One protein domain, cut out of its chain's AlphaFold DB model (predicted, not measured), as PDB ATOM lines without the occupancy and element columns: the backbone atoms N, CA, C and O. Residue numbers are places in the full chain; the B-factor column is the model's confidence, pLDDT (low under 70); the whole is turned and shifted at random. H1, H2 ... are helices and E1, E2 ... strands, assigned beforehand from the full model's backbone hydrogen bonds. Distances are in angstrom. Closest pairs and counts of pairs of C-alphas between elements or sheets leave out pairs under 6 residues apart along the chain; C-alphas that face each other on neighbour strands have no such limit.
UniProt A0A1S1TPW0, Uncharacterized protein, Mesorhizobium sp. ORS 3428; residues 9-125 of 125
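AT A GLANCE: This is residues 9 to 125 of the 125 residues of an uncharacterized protein of Mesorhizobium sp. ORS 3428 (UniProt A0A1S1TPW0). Two helices, the long H5 and H2, cross at nearly a right angle in the core, and E1, of the small two-stranded sheet E1 E2, packs on H5 beside H1. H4 packs across the first part of H5, while H6 lies away from H5 and meets only the end of H2. The printed part has 117 residues, with six named helices and two named strands in the order E1 H1 H2 E2 H3 H4 H5 H6; the sheet is antiparallel and the class is mostly helix. The whole is compact, with a radius of gyration of the C-alphas of 13.6 A and spans of 38 by 37 by 26 A.

IN THESE COORDINATES: Find C-alpha 9 at (-43.169, 2.709, -5.589), where E1, residues 9 to 12, begins; its partner E2 is residues 55 to 60, 13.8 A long. H1, residues 13 to 24, measures 16.5 A, and H2, residues 31 to 45, measures 20.8 A. Look for H5, residues 87 to 107, from C-alpha 87 at (-32.727, -0.754, -6.876) over 30.1 A to C-alpha 107 at (-44.320, 21.625, -23.335). The short H3 is residues 61 to 64, H4 is residues 69 to 77, 11.9 A long, and H6 is residues 113 to 123, 15.6 A long, ending at C-alpha 123 (-24.111, 6.931, -26.624).

HOW THE PARTS SIT: Start at the antiparallel pair E1 and E2, where N 9 and O 59 are 2.8 A apart and N 56 and O 11 are 2.8 A apart, both within hydrogen-bond range. From E1, look to H5: the closest C-alphas, of Leu 11 and Asp 96, are 5.7 A apart. H1 touches H5 at a steep tilt of 54 degrees, the same way, closest at Gly 15 and Asp 96, whose C-alphas are 5.5 A apart. The hub is H2, which touches H5 about perpendicular, at 84 degrees, with the C-alphas of Ala 38 and Gly 98 4.0 A apart. With its residues 31 to 35 alone H2 touches H1, closest at the C-alphas of Lys 23 and Lys 31, 6.1 A. H4 touches residues 87 to 91 of H5, about perpendicular at 85 degrees, with the C-alphas of Arg 71 and Pro 87 5.7 A apart. H6 and H2 only just touch, with 3 pairs of C-alphas within 8 A, and only at their ends, closest at the C-alphas of Ala 44 and Val 120, 6.0 A. H3 is close to H2 but not clearly touching, with the C-alphas of Met 32 and Leu 64 6.8 A apart. H1, H2, H4, H5 and H6 have every O i to N i+4 pair within hydrogen-bond range; H3 is too short for such a pair.

THE WHOLE: The C-alphas farthest apart, of Thr 83 and Gly 109, are 37.9 A apart. The printed part has no cut, and no link is long. The mean pLDDT of the printed part is 92.1; look for values under 70 at residues 123 to 125, where the chain ends.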
ATOM      1  N   ILE A   9     -43.979   1.597  -5.096       92.88
ATOM      2  CA  ILE A   9     -43.169   2.709  -5.589       92.88
ATOM      3  C   ILE A   9     -43.999   3.989  -5.661       92.88
ATOM      4  O   ILE A   9     -45.231   3.956  -5.751       92.88
ATOM      5  N   GLY A  10     -43.312   5.121  -5.653       93.69
ATOM      6  CA  GLY A  10     -43.896   6.442  -5.771       93.69
ATOM      7  C   GLY A  10     -43.130   7.377  -6.696       93.69
ATOM      8  O   GLY A  10     -42.079   7.047  -7.247       93.69
ATOM      9  N   LEU A  11     -43.694   8.569  -6.830       94.69
ATOM     10  CA  LEU A  11     -43.086   9.754  -7.435       94.69
ATOM     11  C   LEU A  11     -43.174  10.907  -6.437       94.69
ATOM     12  O   LEU A  11     -43.907  10.821  -5.444       94.69
ATOM     13  N   SER A  12     -42.469  12.005  -6.696       95.75
ATOM     14  CA  SER A  12     -42.835  13.272  -6.066       95.75
ATOM     15  C   SER A  12     -44.272  13.656  -6.445       95.75
ATOM     16  O   SER A  12     -44.790  13.211  -7.469       95.75
ATOM     17  N   GLU A  13     -44.930  14.487  -5.634       94.12
ATOM     18  CA  GLU A  13     -46.269  15.006  -5.971       94.12
ATOM     19  C   GLU A  13     -46.243  15.716  -7.336       94.12
ATOM     20  O   GLU A  13     -47.004  15.362  -8.230       94.12
ATOM     21  N   ALA A  14     -45.258  16.594  -7.554       93.62
ATOM     22  CA  ALA A  14     -45.079  17.288  -8.828       93.62
ATOM     23  C   ALA A  14     -44.781  16.339 -10.004       93.62
ATOM     24  O   ALA A  14     -45.234  16.582 -11.120       93.62
ATOM     25  N   GLY A  15     -44.009  15.275  -9.780       95.56
ATOM     26  CA  GLY A  15     -43.751  14.247 -10.786       95.56
ATOM     27  C   GLY A  15     -45.021  13.475 -11.133       95.56
ATOM     28  O   GLY A  15     -45.303  13.240 -12.303       95.56
ATOM     29  N   ASN A  16     -45.832  13.133 -10.131       94.88
ATOM     30  CA  ASN A  16     -47.108  12.475 -10.361       94.88
ATOM     31  C   ASN A  16     -48.062  13.349 -11.193       94.88
ATOM     32  O   ASN A  16     -48.617  12.845 -12.166       94.88
ATOM     33  N   ASP A  17     -48.185  14.635 -10.858       95.50
ATOM     34  CA  ASP A  17     -49.045  15.581 -11.581       95.50
ATOM     35  C   ASP A  17     -48.593  15.747 -13.041       95.50
ATOM     36  O   ASP A  17     -49.401  15.744 -13.962       95.50
ATOM     37  N   LYS A  18     -47.278  15.804 -13.285       96.75
ATOM     38  CA  LYS A  18     -46.728  15.845 -14.650       96.75
ATOM     39  C   LYS A  18     -47.018  14.570 -15.436       96.75
ATOM     40  O   LYS A  18     -47.237  14.634 -16.642       96.75
ATOM     41  N   LEU A  19     -46.993  13.412 -14.780       96.19
ATOM     42  CA  LEU A  19     -47.327  12.141 -15.416       96.19
ATOM     43  C   LEU A  19     -48.829  12.038 -15.725       96.19
ATOM     44  O   LEU A  19     -49.189  11.450 -16.744       96.19
ATOM     45  N   ASP A  20     -49.683  12.624 -14.881       96.25
ATOM     46  CA  ASP A  20     -51.110  12.816 -15.167       96.25
ATOM     47  C   ASP A  20     -51.295  13.701 -16.409       96.25
ATOM     48  O   ASP A  20     -51.902  13.250 -17.379       96.25
ATOM     49  N   ASP A  21     -50.647  14.870 -16.460       96.62
ATOM     50  CA  ASP A  21     -50.640  15.764 -17.628       96.62
ATOM     51  C   ASP A  21     -50.219  15.029 -18.917       96.62
ATOM     52  O   ASP A  21     -50.851  15.166 -19.967       96.62
ATOM     53  N   LEU A  22     -49.139  14.242 -18.873       96.31
ATOM     54  CA  LEU A  22     -48.650  13.492 -20.036       96.31
ATOM     55  C   LEU A  22     -49.670  12.444 -20.516       96.31
ATOM     56  O   LEU A  22     -49.836  12.258 -21.725       96.31
ATOM     57  N   LYS A  23     -50.371  11.775 -19.593       96.38
ATOM     58  CA  LYS A  23     -51.446  10.837 -19.939       96.38
ATOM     59  C   LYS A  23     -52.652  11.564 -20.532       96.38
ATOM     60  O   LYS A  23     -53.153  11.161 -21.578       96.38
ATOM     61  N   GLU A  24     -53.117  12.628 -19.888       96.38
ATOM     62  CA  GLU A  24     -54.309  13.375 -20.309       96.38
ATOM     63  C   GLU A  24     -54.143  14.010 -21.695       96.38
ATOM     64  O   GLU A  24     -55.093  14.063 -22.474       96.38
ATOM     65  N   ASN A  25     -52.917  14.406 -22.047       93.50
ATOM     66  CA  ASN A  25     -52.578  14.905 -23.381       93.50
ATOM     67  C   ASN A  25     -52.364  13.792 -24.428       93.50
ATOM     68  O   ASN A  25     -51.983  14.079 -25.562       93.50
ATOM     69  N   GLY A  26     -52.592  12.524 -24.072       93.50
ATOM     70  CA  GLY A  26     -52.518  11.382 -24.985       93.50
ATOM     71  C   GLY A  26     -51.102  10.971 -25.390       93.50
ATOM     72  O   GLY A  26     -50.949  10.202 -26.337       93.50
ATOM     73  N   ILE A  27     -50.067  11.459 -24.697       93.69
ATOM     74  CA  ILE A  27     -48.668  11.087 -24.971       93.69
ATOM     75  C   ILE A  27     -48.406   9.651 -24.515       93.69
ATOM     76  O   ILE A  27     -47.745   8.885 -25.213       93.69
ATOM     77  N   PHE A  28     -48.959   9.274 -23.361       95.56
ATOM     78  CA  PHE A  28     -48.974   7.895 -22.886       95.56
ATOM     79  C   PHE A  28     -50.413   7.431 -22.692       95.56
ATOM     80  O   PHE A  28     -51.238   8.170 -22.162       95.56
ATOM     81  N   ALA A  29     -50.706   6.191 -23.086       95.25
ATOM     82  CA  ALA A  29     -52.021   5.593 -22.863       95.25
ATOM     83  C   ALA A  29     -52.290   5.394 -21.362       95.25
ATOM     84  O   ALA A  29     -53.356   5.746 -20.859       95.25
ATOM     85  N   GLU A  30     -51.292   4.887 -20.634       95.94
ATOM     86  CA  GLU A  30     -51.354   4.694 -19.191       95.94
ATOM     87  C   GLU A  30     -50.144   5.292 -18.478       95.94
ATOM     88  O   GLU A  30     -49.020   5.305 -18.984       95.94
ATOM     89  N   LYS A  31     -50.354   5.740 -17.235       95.50
ATOM     90  CA  LYS A  31     -49.281   6.328 -16.419       95.50
ATOM     91  C   LYS A  31     -48.144   5.339 -16.167       95.50
ATOM     92  O   LYS A  31     -46.990   5.737 -16.089       95.50
ATOM     93  N   MET A  32     -48.460   4.048 -16.035       96.06
ATOM     94  CA  MET A  32     -47.454   3.000 -15.842       96.06
ATOM     95  C   MET A  32     -46.492   2.911 -17.034       96.06
ATOM     96  O   MET A  32     -45.295   2.721 -16.827       96.06
ATOM     97  N   ASP A  33     -46.990   3.103 -18.257       96.06
ATOM     98  CA  ASP A  33     -46.155   3.105 -19.460       96.06
ATOM     99  C   ASP A  33     -45.252   4.338 -19.485       96.06
ATOM    100  O   ASP A  33     -44.047   4.212 -19.697       96.06
ATOM    101  N   GLY A  34     -45.804   5.512 -19.157       96.56
ATOM    102  CA  GLY A  34     -45.018   6.739 -19.015       96.56
ATOM    103  C   GLY A  34     -43.946   6.639 -17.927       96.56
ATOM    104  O   GLY A  34     -42.817   7.075 -18.132       96.56
ATOM    105  N   TYR A  35     -44.250   5.986 -16.803       97.56
ATOM    106  CA  TYR A  35     -43.281   5.722 -15.739       97.56
ATOM    107  C   TYR A  35     -42.145   4.811 -16.220       97.56
ATOM    108  O   TYR A  35     -40.972   5.126 -16.029       97.56
ATOM    109  N   ARG A  36     -42.470   3.681 -16.866       97.50
ATOM    110  CA  ARG A  36     -41.460   2.761 -17.421       97.50
ATOM    111  C   ARG A  36     -40.582   3.459 -18.454       97.50
ATOM    112  O   ARG A  36     -39.363   3.296 -18.421       97.50
ATOM    113  N   PHE A  37     -41.187   4.260 -19.331       96.81
ATOM    114  CA  PHE A  37     -40.455   5.036 -20.326       96.81
ATOM    115  C   PHE A  37     -39.530   6.063 -19.670       96.81
ATOM    116  O   PHE A  37     -38.370   6.158 -20.052       96.81
ATOM    117  N   ALA A  38     -39.998   6.776 -18.642       97.38
ATOM    118  CA  ALA A  38     -39.190   7.728 -17.887       97.38
ATOM    119  C   ALA A  38     -37.946   7.076 -17.261       97.38
ATOM    120  O   ALA A  38     -36.848   7.617 -17.380       97.38
ATOM    121  N   VAL A  39     -38.095   5.891 -16.655       97.88
ATOM    122  CA  VAL A  39     -36.960   5.125 -16.111       97.88
ATOM    123  C   VAL A  39     -35.991   4.729 -17.223       97.88
ATOM    124  O   VAL A  39     -34.789   4.948 -17.093       97.88
ATOM    125  N   ALA A  40     -36.502   4.163 -18.320       96.44
ATOM    126  CA  ALA A  40     -35.679   3.731 -19.444       96.44
ATOM    127  C   ALA A  40     -34.919   4.903 -20.083       96.44
ATOM    128  O   ALA A  40     -33.733   4.774 -20.374       96.44
ATOM    129  N   LEU A  41     -35.572   6.056 -20.241       95.19
ATOM    130  CA  LEU A  41     -34.967   7.283 -20.745       95.19
ATOM    131  C   LEU A  41     -33.838   7.765 -19.830       95.19
ATOM    132  O   LEU A  41     -32.734   8.030 -20.301       95.19
ATOM    133  N   ALA A  42     -34.098   7.845 -18.523       96.62
ATOM    134  CA  ALA A  42     -33.108   8.270 -17.541       96.62
ATOM    135  C   ALA A  42     -31.879   7.343 -17.541       96.62
ATOM    136  O   ALA A  42     -30.742   7.819 -17.537       96.62
ATOM    137  N   LEU A  43     -32.104   6.025 -17.613       95.50
ATOM    138  CA  LEU A  43     -31.043   5.024 -17.750       95.50
ATOM    139  C   LEU A  43     -30.241   5.219 -19.036       95.50
ATOM    140  O   LEU A  43     -29.018   5.310 -18.986       95.50
ATOM    141  N   ALA A  44     -30.925   5.329 -20.173       92.00
ATOM    142  CA  ALA A  44     -30.296   5.475 -21.479       92.00
ATOM    143  C   ALA A  44     -29.471   6.767 -21.596       92.00
ATOM    144  O   ALA A  44     -28.462   6.817 -22.296       92.00
ATOM    145  N   GLN A  45     -29.868   7.820 -20.883       90.94
ATOM    146  CA  GLN A  45     -29.120   9.069 -20.849       90.94
ATOM    147  C   GLN A  45     -27.980   9.087 -19.822       90.94
ATOM    148  O   GLN A  45     -27.162  10.012 -19.880       90.94
ATOM    149  N   GLY A  46     -27.892   8.095 -18.929       90.94
ATOM    150  CA  GLY A  46     -26.938   8.078 -17.819       90.94
ATOM    151  C   GLY A  46     -27.243   9.144 -16.764       90.94
ATOM    152  O   GLY A  46     -26.326   9.734 -16.196       90.94
ATOM    153  N   ALA A  47     -28.524   9.456 -16.551       93.69
ATOM    154  CA  ALA A  47     -28.941  10.536 -15.665       93.69
ATOM    155  C   ALA A  47     -28.579  10.246 -14.199       93.69
ATOM    156  O   ALA A  47     -28.837   9.162 -13.674       93.69
ATOM    157  N   ILE A  48     -28.048  11.255 -13.502       92.31
ATOM    158  CA  ILE A  48     -27.836  11.203 -12.051       92.31
ATOM    159  C   ILE A  48     -29.090  11.760 -11.377       92.31
ATOM    160  O   ILE A  48     -29.253  12.973 -11.235       92.31
ATOM    161  N   ALA A  49     -29.997  10.864 -10.995       93.81
ATOM    162  CA  ALA A  49     -31.276  11.251 -10.417       93.81
ATOM    163  C   ALA A  49     -31.145  11.616  -8.921       93.81
ATOM    164  O   ALA A  49     -30.660  10.797  -8.129       93.81
ATOM    165  N   PRO A  50     -31.577  12.824  -8.508       93.25
ATOM    166  CA  PRO A  50     -31.480  13.266  -7.122       93.25
ATOM    167  C   PRO A  50     -32.450  12.508  -6.209       93.25
ATOM    168  O   PRO A  50     -33.380  11.836  -6.656       93.25
ATOM    169  N   GLU A  51     -32.243  12.637  -4.899       93.06
ATOM    170  CA  GLU A  51     -33.185  12.114  -3.913       93.06
ATOM    171  C   GLU A  51     -34.552  12.797  -4.033       93.06
ATOM    172  O   GLU A  51     -34.647  14.021  -4.147       93.06
ATOM    173  N   ILE A  52     -35.617  12.004  -3.930       92.12
ATOM    174  CA  ILE A  52     -36.976  12.532  -3.823       92.12
ATOM    175  C   ILE A  52     -37.261  12.771  -2.343       92.12
ATOM    176  O   ILE A  52     -37.057  11.881  -1.518       92.12
ATOM    177  N   GLY A  53     -37.772  13.953  -2.005       84.88
ATOM    178  CA  GLY A  53     -38.268  14.240  -0.660       84.88
ATOM    179  C   GLY A  53     -39.540  13.441  -0.349       84.88
ATOM    180  O   GLY A  53     -39.516  12.231  -0.108       84.88
ATOM    181  N   LYS A  54     -40.688  14.125  -0.350       87.12
ATOM    182  CA  LYS A  54     -41.989  13.488  -0.113       87.12
ATOM    183  C   LYS A  54     -42.439  12.719  -1.359       87.12
ATOM    184  O   LYS A  54     -42.519  13.295  -2.440       87.12
ATOM    185  N   ARG A  55     -42.748  11.430  -1.185       88.12
ATOM    186  CA  ARG A  55     -43.269  10.551  -2.240       88.12
ATOM    187  C   ARG A  55     -44.762  10.327  -2.056       88.12
ATOM    188  O   ARG A  55     -45.197  10.019  -0.946       88.12
ATOM    189  N   SER A  56     -45.512  10.415  -3.144       89.19
ATOM    190  CA  SER A  56     -46.864   9.876  -3.221       89.19
ATOM    191  C   SER A  56     -46.792   8.430  -3.704       89.19
ATOM    192  O   SER A  56     -46.131   8.145  -4.704       89.19
ATOM    193  N   THR A  57     -47.441   7.511  -2.986       88.19
ATOM    194  CA  THR A  57     -47.551   6.112  -3.418       88.19
ATOM    195  C   THR A  57     -48.291   6.054  -4.747       88.19
ATOM    196  O   THR A  57     -49.380   6.609  -4.867       88.19
ATOM    197  N   PHE A  58     -47.718   5.353  -5.723       87.56
ATOM    198  CA  PHE A  58     -48.241   5.319  -7.083       87.56
ATOM    199  C   PHE A  58     -48.624   3.901  -7.527       87.56
ATOM    200  O   PHE A  58     -49.788   3.656  -7.835       87.56
ATOM    201  N   LEU A  59     -47.683   2.952  -7.533       89.25
ATOM    202  CA  LEU A  59     -47.899   1.603  -8.077       89.25
ATOM    203  C   LEU A  59     -47.282   0.517  -7.198       89.25
ATOM    204  O   LEU A  59     -46.341   0.754  -6.443       89.25
ATOM    205  N   ASN A  60     -47.781  -0.707  -7.350       94.00
ATOM    206  CA  ASN A  60     -47.123  -1.893  -6.823       94.00
ATOM    207  C   ASN A  60     -45.976  -2.335  -7.749       94.00
ATOM    208  O   ASN A  60     -46.128  -2.335  -8.973       94.00
ATOM    209  N   VAL A  61     -44.858  -2.774  -7.164       94.19
ATOM    210  CA  VAL A  61     -43.684  -3.265  -7.906       94.19
ATOM    211  C   VAL A  61     -44.024  -4.451  -8.808       94.19
ATOM    212  O   VAL A  61     -43.583  -4.480  -9.948       94.19
ATOM    213  N   GLY A  62     -44.852  -5.393  -8.357       93.56
ATOM    214  CA  GLY A  62     -45.221  -6.576  -9.139       93.56
ATOM    215  C   GLY A  62     -46.030  -6.258 -10.397       93.56
ATOM    216  O   GLY A  62     -45.999  -7.029 -11.349       93.56
ATOM    217  N   SER A  63     -46.729  -5.121 -10.436       93.88
ATOM    218  CA  SER A  63     -47.383  -4.641 -11.660       93.88
ATOM    219  C   SER A  63     -46.424  -3.849 -12.543       93.88
ATOM    220  O   SER A  63     -46.492  -3.959 -13.764       93.88
ATOM    221  N   LEU A  64     -45.532  -3.062 -11.935       95.50
ATOM    222  CA  LEU A  64     -44.553  -2.241 -12.644       95.50
ATOM    223  C   LEU A  64     -43.475  -3.084 -13.336       95.50
ATOM    224  O   LEU A  64     -43.171  -2.834 -14.498       95.50
ATOM    225  N   ASP A  65     -42.908  -4.052 -12.628       96.38
ATOM    226  CA  ASP A  65     -41.709  -4.796 -13.016       96.38
ATOM    227  C   ASP A  65     -41.882  -6.302 -12.723       96.38
ATOM    228  O   ASP A  65     -41.154  -6.874 -11.906       96.38
ATOM    229  N   PRO A  66     -42.889  -6.962 -13.334       95.06
ATOM    230  CA  PRO A  66     -43.260  -8.344 -13.008       95.06
ATOM    231  C   PRO A  66     -42.126  -9.354 -13.232       95.06
ATOM    232  O   PRO A  66     -42.071 -10.382 -12.561       95.06
ATOM    233  N   ASP A  67     -41.226  -9.068 -14.170       96.06
ATOM    234  CA  ASP A  67     -40.088  -9.900 -14.556       96.06
ATOM    235  C   ASP A  67     -38.739  -9.337 -14.073       96.06
ATOM    236  O   ASP A  67     -37.677  -9.837 -14.459       96.06
ATOM    237  N   GLN A  68     -38.764  -8.314 -13.212       96.31
ATOM    238  CA  GLN A  68     -37.579  -7.662 -12.655       96.31
ATOM    239  C   GLN A  68     -36.617  -7.107 -13.721       96.31
ATOM    240  O   GLN A  68     -35.395  -7.087 -13.528       96.31
ATOM    241  N   THR A  69     -37.131  -6.724 -14.888       97.19
ATOM    242  CA  THR A  69     -36.334  -6.136 -15.965       97.19
ATOM    243  C   THR A  69     -35.792  -4.762 -15.571       97.19
ATOM    244  O   THR A  69     -34.601  -4.515 -15.768       97.19
ATOM    245  N   LEU A  70     -36.591  -3.894 -14.941       97.00
ATOM    246  CA  LEU A  70     -36.106  -2.587 -14.471       97.00
ATOM    247  C   LEU A  70     -35.080  -2.747 -13.350       97.00
ATOM    248  O   LEU A  70     -34.032  -2.100 -13.377       97.00
ATOM    249  N   ARG A  71     -35.351  -3.641 -12.392       96.94
ATOM    250  CA  ARG A  71     -34.423  -3.970 -11.301       96.94
ATOM    251  C   ARG A  71     -33.058  -4.383 -11.852       96.94
ATOM    252  O   ARG A  71     -32.049  -3.780 -11.492       96.94
ATOM    253  N   ARG A  72     -33.033  -5.357 -12.769       97.62
ATOM    254  CA  ARG A  72     -31.791  -5.850 -13.386       97.62
ATOM    255  C   ARG A  72     -31.090  -4.783 -14.221       97.62
ATOM    256  O   ARG A  72     -29.861  -4.719 -14.194       97.62
ATOM    257  N   ALA A  73     -31.838  -3.943 -14.936       97.00
ATOM    258  CA  ALA A  73     -31.268  -2.847 -15.713       97.00
ATOM    259  C   ALA A  73     -30.519  -1.856 -14.812       97.00
ATOM    260  O   ALA A  73     -29.368  -1.532 -15.091       97.00
ATOM    261  N   VAL A  74     -31.118  -1.437 -13.696       96.94
ATOM    262  CA  VAL A  74     -30.468  -0.530 -12.739       96.94
ATOM    263  C   VAL A  74     -29.261  -1.188 -12.063       96.94
ATOM    264  O   VAL A  74     -28.204  -0.570 -11.980       96.94
ATOM    265  N   GLU A  75     -29.381  -2.449 -11.632       96.44
ATOM    266  CA  GLU A  75     -28.264  -3.209 -11.042       96.44
ATOM    267  C   GLU A  75     -27.069  -3.342 -11.993       96.44
ATOM    268  O   GLU A  75     -25.922  -3.314 -11.552       96.44
ATOM    269  N   THR A  76     -27.337  -3.467 -13.292       96.19
ATOM    270  CA  THR A  76     -26.297  -3.658 -14.308       96.19
ATOM    271  C   THR A  76     -25.679  -2.338 -14.761       96.19
ATOM    272  O   THR A  76     -24.466  -2.259 -14.935       96.19
ATOM    273  N   LEU A  77     -26.501  -1.309 -14.974       95.25
ATOM    274  CA  LEU A  77     -26.078  -0.057 -15.609       95.25
ATOM    275  C   LEU A  77     -25.640   1.018 -14.609       95.25
ATOM    276  O   LEU A  77     -24.909   1.927 -14.987       95.25
ATOM    277  N   MET A  78     -26.081   0.941 -13.350       95.00
ATOM    278  CA  MET A  78     -25.822   1.963 -12.327       95.00
ATOM    279  C   MET A  78     -25.367   1.360 -10.981       95.00
ATOM    280  O   MET A  78     -25.931   1.685  -9.932       95.00
ATOM    281  N   PRO A  79     -24.351   0.469 -10.961       95.25
ATOM    282  CA  PRO A  79     -23.932  -0.212  -9.735       95.25
ATOM    283  C   PRO A  79     -23.369   0.746  -8.675       95.25
ATOM    284  O   PRO A  79     -23.536   0.507  -7.481       95.25
ATOM    285  N   GLU A  80     -22.735   1.846  -9.088       93.88
ATOM    286  CA  GLU A  80     -22.161   2.834  -8.168       93.88
ATOM    287  C   GLU A  80     -23.246   3.588  -7.394       93.88
ATOM    288  O   GLU A  80     -23.112   3.843  -6.204       93.88
ATOM    289  N   GLN A  81     -24.370   3.894  -8.038       93.12
ATOM    290  CA  GLN A  81     -25.480   4.616  -7.417       93.12
ATOM    291  C   GLN A  81     -26.197   3.756  -6.366       93.12
ATOM    292  O   GLN A  81     -26.843   4.289  -5.462       93.12
ATOM    293  N   LEU A  82     -26.067   2.428  -6.456       93.94
ATOM    294  CA  LEU A  82     -26.647   1.472  -5.515       93.94
ATOM    295  C   LEU A  82     -25.861   1.331  -4.203       93.94
ATOM    296  O   LEU A  82     -26.325   0.630  -3.304       93.94
ATOM    297  N   THR A  83     -24.720   2.006  -4.030       91.88
ATOM    298  CA  THR A  83     -24.061   2.057  -2.710       91.88
ATOM    299  C   THR A  83     -24.877   2.869  -1.703       91.88
ATOM    300  O   THR A  83     -24.877   2.555  -0.515       91.88
ATOM    301  N   GLU A  84     -25.628   3.861  -2.190       88.94
ATOM    302  CA  GLU A  84     -26.369   4.828  -1.373       88.94
ATOM    303  C   GLU A  84     -27.876   4.536  -1.288       88.94
ATOM    304  O   GLU A  84     -28.624   5.261  -0.629       88.94
ATOM    305  N   THR A  85     -28.379   3.530  -2.010       93.56
ATOM    306  CA  THR A  85     -29.822   3.272  -2.107       93.56
ATOM    307  C   THR A  85     -30.137   1.846  -2.559       93.56
ATOM    308  O   THR A  85     -29.242   1.034  -2.757       93.56
ATOM    309  N   THR A  86     -31.418   1.512  -2.705       94.06
ATOM    310  CA  THR A  86     -31.860   0.212  -3.238       94.06
ATOM    311  C   THR A  86     -32.296   0.323  -4.699       94.06
ATOM    312  O   THR A  86     -32.681   1.415  -5.126       94.06
ATOM    313  N   PRO A  87     -32.323  -0.786  -5.469       96.19
ATOM    314  CA  PRO A  87     -32.727  -0.754  -6.876       96.19
ATOM    315  C   PRO A  87     -34.064  -0.048  -7.108       96.19
ATOM    316  O   PRO A  87     -34.133   0.892  -7.892       96.19
ATOM    317  N   TYR A  88     -35.110  -0.405  -6.359       95.94
ATOM    318  CA  TYR A  88     -36.423   0.222  -6.532       95.94
ATOM    319  C   TYR A  88     -36.491   1.670  -6.037       95.94
ATOM    320  O   TYR A  88     -37.271   2.450  -6.576       95.94
ATOM    321  N   ARG A  89     -35.653   2.077  -5.075       95.44
ATOM    322  CA  ARG A  89     -35.529   3.496  -4.708       95.44
ATOM    323  C   ARG A  89     -34.818   4.302  -5.787       95.44
ATOM    324  O   ARG A  89     -35.214   5.435  -6.042       95.44
ATOM    325  N   LEU A  90     -33.815   3.729  -6.446       96.56
ATOM    326  CA  LEU A  90     -33.179   4.356  -7.601       96.56
ATOM    327  C   LEU A  90     -34.144   4.434  -8.794       96.56
ATOM    328  O   LEU A  90     -34.210   5.476  -9.435       96.56
ATOM    329  N   ILE A  91     -34.962   3.401  -9.023       97.00
ATOM    330  CA  ILE A  91     -36.043   3.420 -10.025       97.00
ATOM    331  C   ILE A  91     -37.012   4.580  -9.771       97.00
ATOM    332  O   ILE A  91     -37.328   5.298 -10.713       97.00
ATOM    333  N   GLU A  92     -37.434   4.826  -8.523       96.88
ATOM    334  CA  GLU A  92     -38.273   5.993  -8.201       96.88
ATOM    335  C   GLU A  92     -37.610   7.310  -8.599       96.88
ATOM    336  O   GLU A  92     -38.239   8.140  -9.251       96.88
ATOM    337  N   ARG A  93     -36.334   7.495  -8.236       97.19
ATOM    338  CA  ARG A  93     -35.576   8.711  -8.564       97.19
ATOM    339  C   ARG A  93     -35.452   8.894 -10.079       97.19
ATOM    340  O   ARG A  93     -35.698   9.986 -10.582       97.19
ATOM    341  N   LEU A  94     -35.105   7.829 -10.802       98.00
ATOM    342  CA  LEU A  94     -34.975   7.828 -12.262       98.00
ATOM    343  C   LEU A  94     -36.308   8.126 -12.949       98.00
ATOM    344  O   LEU A  94     -36.343   8.909 -13.893       98.00
ATOM    345  N   ALA A  95     -37.404   7.547 -12.460       97.69
ATOM    346  CA  ALA A  95     -38.736   7.819 -12.978       97.69
ATOM    347  C   ALA A  95     -39.127   9.281 -12.774       97.69
ATOM    348  O   ALA A  95     -39.598   9.923 -13.707       97.69
ATOM    349  N   ASP A  96     -38.901   9.831 -11.579       97.75
ATOM    350  CA  ASP A  96     -39.214  11.231 -11.295       97.75
ATOM    351  C   ASP A  96     -38.393  12.168 -12.184       97.75
ATOM    352  O   ASP A  96     -38.943  13.062 -12.827       97.75
ATOM    353  N   TRP A  97     -37.093  11.904 -12.321       97.69
ATOM    354  CA  TRP A  97     -36.228  12.634 -13.243       97.69
ATOM    355  C   TRP A  97     -36.740  12.558 -14.690       97.69
ATOM    356  O   TRP A  97     -36.932  13.591 -15.331       97.69
ATOM    357  N   GLY A  98     -37.034  11.353 -15.183       97.44
ATOM    358  CA  GLY A  98     -37.475  11.140 -16.559       97.44
ATOM    359  C   GLY A  98     -38.837  11.768 -16.847       97.44
ATOM    360  O   GLY A  98     -39.019  12.363 -17.901       97.44
ATOM    361  N   VAL A  99     -39.785  11.722 -15.907       97.25
ATOM    362  CA  VAL A  99     -41.085  12.389 -16.058       97.25
ATOM    363  C   VAL A  99     -40.912  13.904 -16.148       97.25
ATOM    364  O   VAL A  99     -41.565  14.551 -16.967       97.25
ATOM    365  N   ASN A 100     -40.020  14.480 -15.337       96.62
ATOM    366  CA  ASN A 100     -39.713  15.905 -15.409       96.62
ATOM    367  C   ASN A 100     -39.149  16.295 -16.785       96.62
ATOM    368  O   ASN A 100     -39.569  17.314 -17.338       96.62
ATOM    369  N   ASP A 101     -38.250  15.479 -17.336       95.38
ATOM    370  CA  ASP A 101     -37.648  15.694 -18.653       95.38
ATOM    371  C   ASP A 101     -38.676  15.552 -19.790       95.38
ATOM    372  O   ASP A 101     -38.874  16.481 -20.576       95.38
ATOM    373  N   LEU A 102     -39.434  14.452 -19.814       95.62
ATOM    374  CA  LEU A 102     -40.497  14.200 -20.795       95.62
ATOM    375  C   LEU A 102     -41.540  15.313 -20.814       95.62
ATOM    376  O   LEU A 102     -41.953  15.772 -21.876       95.62
ATOM    377  N   HIS A 103     -41.966  15.765 -19.636       96.38
ATOM    378  CA  HIS A 103     -42.932  16.845 -19.524       96.38
ATOM    379  C   HIS A 103     -42.359  18.174 -20.036       96.38
ATOM    380  O   HIS A 103     -43.066  18.929 -20.706       96.38
ATOM    381  N   ALA A 104     -41.082  18.470 -19.771       94.25
ATOM    382  CA  ALA A 104     -40.429  19.657 -20.320       94.25
ATOM    383  C   ALA A 104     -40.374  19.617 -21.858       94.25
ATOM    384  O   ALA A 104     -40.692  20.620 -22.500       94.25
ATOM    385  N   GLN A 105     -40.056  18.458 -22.444       91.31
ATOM    386  CA  GLN A 105     -40.077  18.246 -23.897       91.31
ATOM    387  C   GLN A 105     -41.495  18.369 -24.481       91.31
ATOM    388  O   GLN A 105     -41.721  19.049 -25.479       91.31
ATOM    389  N   ALA A 106     -42.495  17.783 -23.820       91.69
ATOM    390  CA  ALA A 106     -43.886  17.889 -24.247       91.69
ATOM    391  C   ALA A 106     -44.361  19.352 -24.312       91.69
ATOM    392  O   ALA A 106     -45.030  19.742 -25.269       91.69
ATOM    393  N   LYS A 107     -43.974  20.191 -23.339       90.88
ATOM    394  CA  LYS A 107     -44.320  21.625 -23.335       90.88
ATOM    395  C   LYS A 107     -43.521  22.450 -24.355       90.88
ATOM    396  O   LYS A 107     -43.975  23.535 -24.708       90.88
ATOM    397  N   SER A 108     -42.366  21.979 -24.836       86.62
ATOM    398  CA  SER A 108     -41.505  22.727 -25.769       86.62
ATOM    399  C   SER A 108     -41.819  22.506 -27.255       86.62
ATOM    400  O   SER A 108     -41.167  23.112 -28.105       86.62
ATOM    401  N   GLY A 109     -42.833  21.701 -27.582       79.19
ATOM    402  CA  GLY A 109     -43.242  21.433 -28.968       79.19
ATOM    403  C   GLY A 109     -43.612  19.979 -29.258       79.19
ATOM    404  O   GLY A 109     -43.910  19.657 -30.405       79.19
ATOM    405  N   GLY A 110     -43.617  19.121 -28.233       79.88
ATOM    406  CA  GLY A 110     -43.866  17.689 -28.351       79.88
ATOM    407  C   GLY A 110     -42.589  16.874 -28.152       79.88
ATOM    408  O   GLY A 110     -41.477  17.394 -28.216       79.88
ATOM    409  N   ILE A 111     -42.753  15.581 -27.885       81.94
ATOM    410  CA  ILE A 111     -41.624  14.671 -27.682       81.94
ATOM    411  C   ILE A 111     -41.148  14.170 -29.048       81.94
ATOM    412  O   ILE A 111     -41.867  13.444 -29.737       81.94
ATOM    413  N   ASP A 112     -39.930  14.549 -29.433       83.94
ATOM    414  CA  ASP A 112     -39.271  14.024 -30.630       83.94
ATOM    415  C   ASP A 112     -38.631  12.668 -30.314       83.94
ATOM    416  O   ASP A 112     -37.458  12.561 -29.945       83.94
ATOM    417  N   PHE A 113     -39.435  11.612 -30.434       81.50
ATOM    418  CA  PHE A 113     -38.983  10.246 -30.179       81.50
ATOM    419  C   PHE A 113     -37.864   9.802 -31.123       81.50
ATOM    420  O   PHE A 113     -37.012   9.022 -30.707       81.50
ATOM    421  N   VAL A 114     -37.831  10.300 -32.366       83.31
ATOM    422  CA  VAL A 114     -36.775   9.944 -33.327       83.31
ATOM    423  C   VAL A 114     -35.440  10.449 -32.804       83.31
ATOM    424  O   VAL A 114     -34.517   9.664 -32.601       83.31
ATOM    425  N   ARG A 115     -35.380  11.738 -32.462       82.62
ATOM    426  CA  ARG A 115     -34.170  12.338 -31.903       82.62
ATOM    427  C   ARG A 115     -33.756  11.696 -30.580       82.62
ATOM    428  O   ARG A 115     -32.563  11.532 -30.338       82.62
ATOM    429  N   LEU A 116     -34.714  11.338 -29.724       82.81
ATOM    430  CA  LEU A 116     -34.420  10.629 -28.476       82.81
ATOM    431  C   LEU A 116     -33.719   9.293 -28.734       82.81
ATOM    432  O   LEU A 116     -32.727   8.991 -28.074       82.81
ATOM    433  N   PHE A 117     -34.201   8.505 -29.696       82.19
ATOM    434  CA  PHE A 117     -33.573   7.229 -30.026       82.19
ATOM    435  C   PHE A 117     -32.202   7.403 -30.685       82.19
ATOM    436  O   PHE A 117     -31.282   6.665 -30.330       82.19
ATOM    437  N   ASP A 118     -32.028   8.405 -31.550       85.00
ATOM    438  CA  ASP A 118     -30.730   8.713 -32.162       85.00
ATOM    439  C   ASP A 118     -29.675   9.065 -31.099       85.00
ATOM    440  O   ASP A 118     -28.575   8.515 -31.098       85.00
ATOM    441  N   GLN A 119     -30.032   9.904 -30.120       79.31
ATOM    442  CA  GLN A 119     -29.136  10.279 -29.016       79.31
ATOM    443  C   GLN A 119     -28.704   9.085 -28.161       79.31
ATOM    444  O   GLN A 119     -27.581   9.049 -27.653       79.31
ATOM    445  N   VAL A 120     -29.600   8.120 -27.960       79.75
ATOM    446  CA  VAL A 120     -29.284   6.893 -27.223       79.75
ATOM    447  C   VAL A 120     -28.380   5.986 -28.055       79.75
ATOM    448  O   VAL A 120     -27.426   5.431 -27.515       79.75
ATOM    449  N   ALA A 121     -28.634   5.865 -29.361       77.69
ATOM    450  CA  ALA A 121     -27.801   5.077 -30.262       77.69
ATOM    451  C   ALA A 121     -26.365   5.618 -30.336       77.69
ATOM    452  O   ALA A 121     -25.423   4.833 -30.283       77.69
ATOM    453  N   GLU A 122     -26.184   6.940 -30.377       76.94
ATOM    454  CA  GLU A 122     -24.860   7.578 -30.363       76.94
ATOM    455  C   GLU A 122     -24.075   7.307 -29.073       76.94
ATOM    456  O   GLU A 122     -22.859   7.152 -29.120       76.94
ATOM    457  N   LYS A 123     -24.750   7.227 -27.920       68.31
ATOM    458  CA  LYS A 123     -24.111   6.931 -26.624       68.31
ATOM    459  C   LYS A 123     -23.763   5.453 -26.425       68.31
ATOM    460  O   LYS A 123     -23.020   5.136 -25.499       68.31
ATOM    461  N   ALA A 124     -24.330   4.557 -27.231       61.25
ATOM    462  CA  ALA A 124     -24.107   3.117 -27.135       61.25
ATOM    463  C   ALA A 124     -22.876   2.626 -27.928       61.25
ATOM    464  O   ALA A 124     -22.560   1.436 -27.865       61.25
ATOM    465  N   VAL A 125     -22.213   3.522 -28.672       47.78
ATOM    466  CA  VAL A 125     -21.006   3.277 -29.489       47.78
ATOM    467  C   VAL A 125     -19.765   3.784 -28.766       47.78
ATOM    468  O   VAL A 125     -18.737   3.070 -28.821       47.78
TER     469      VAL A 125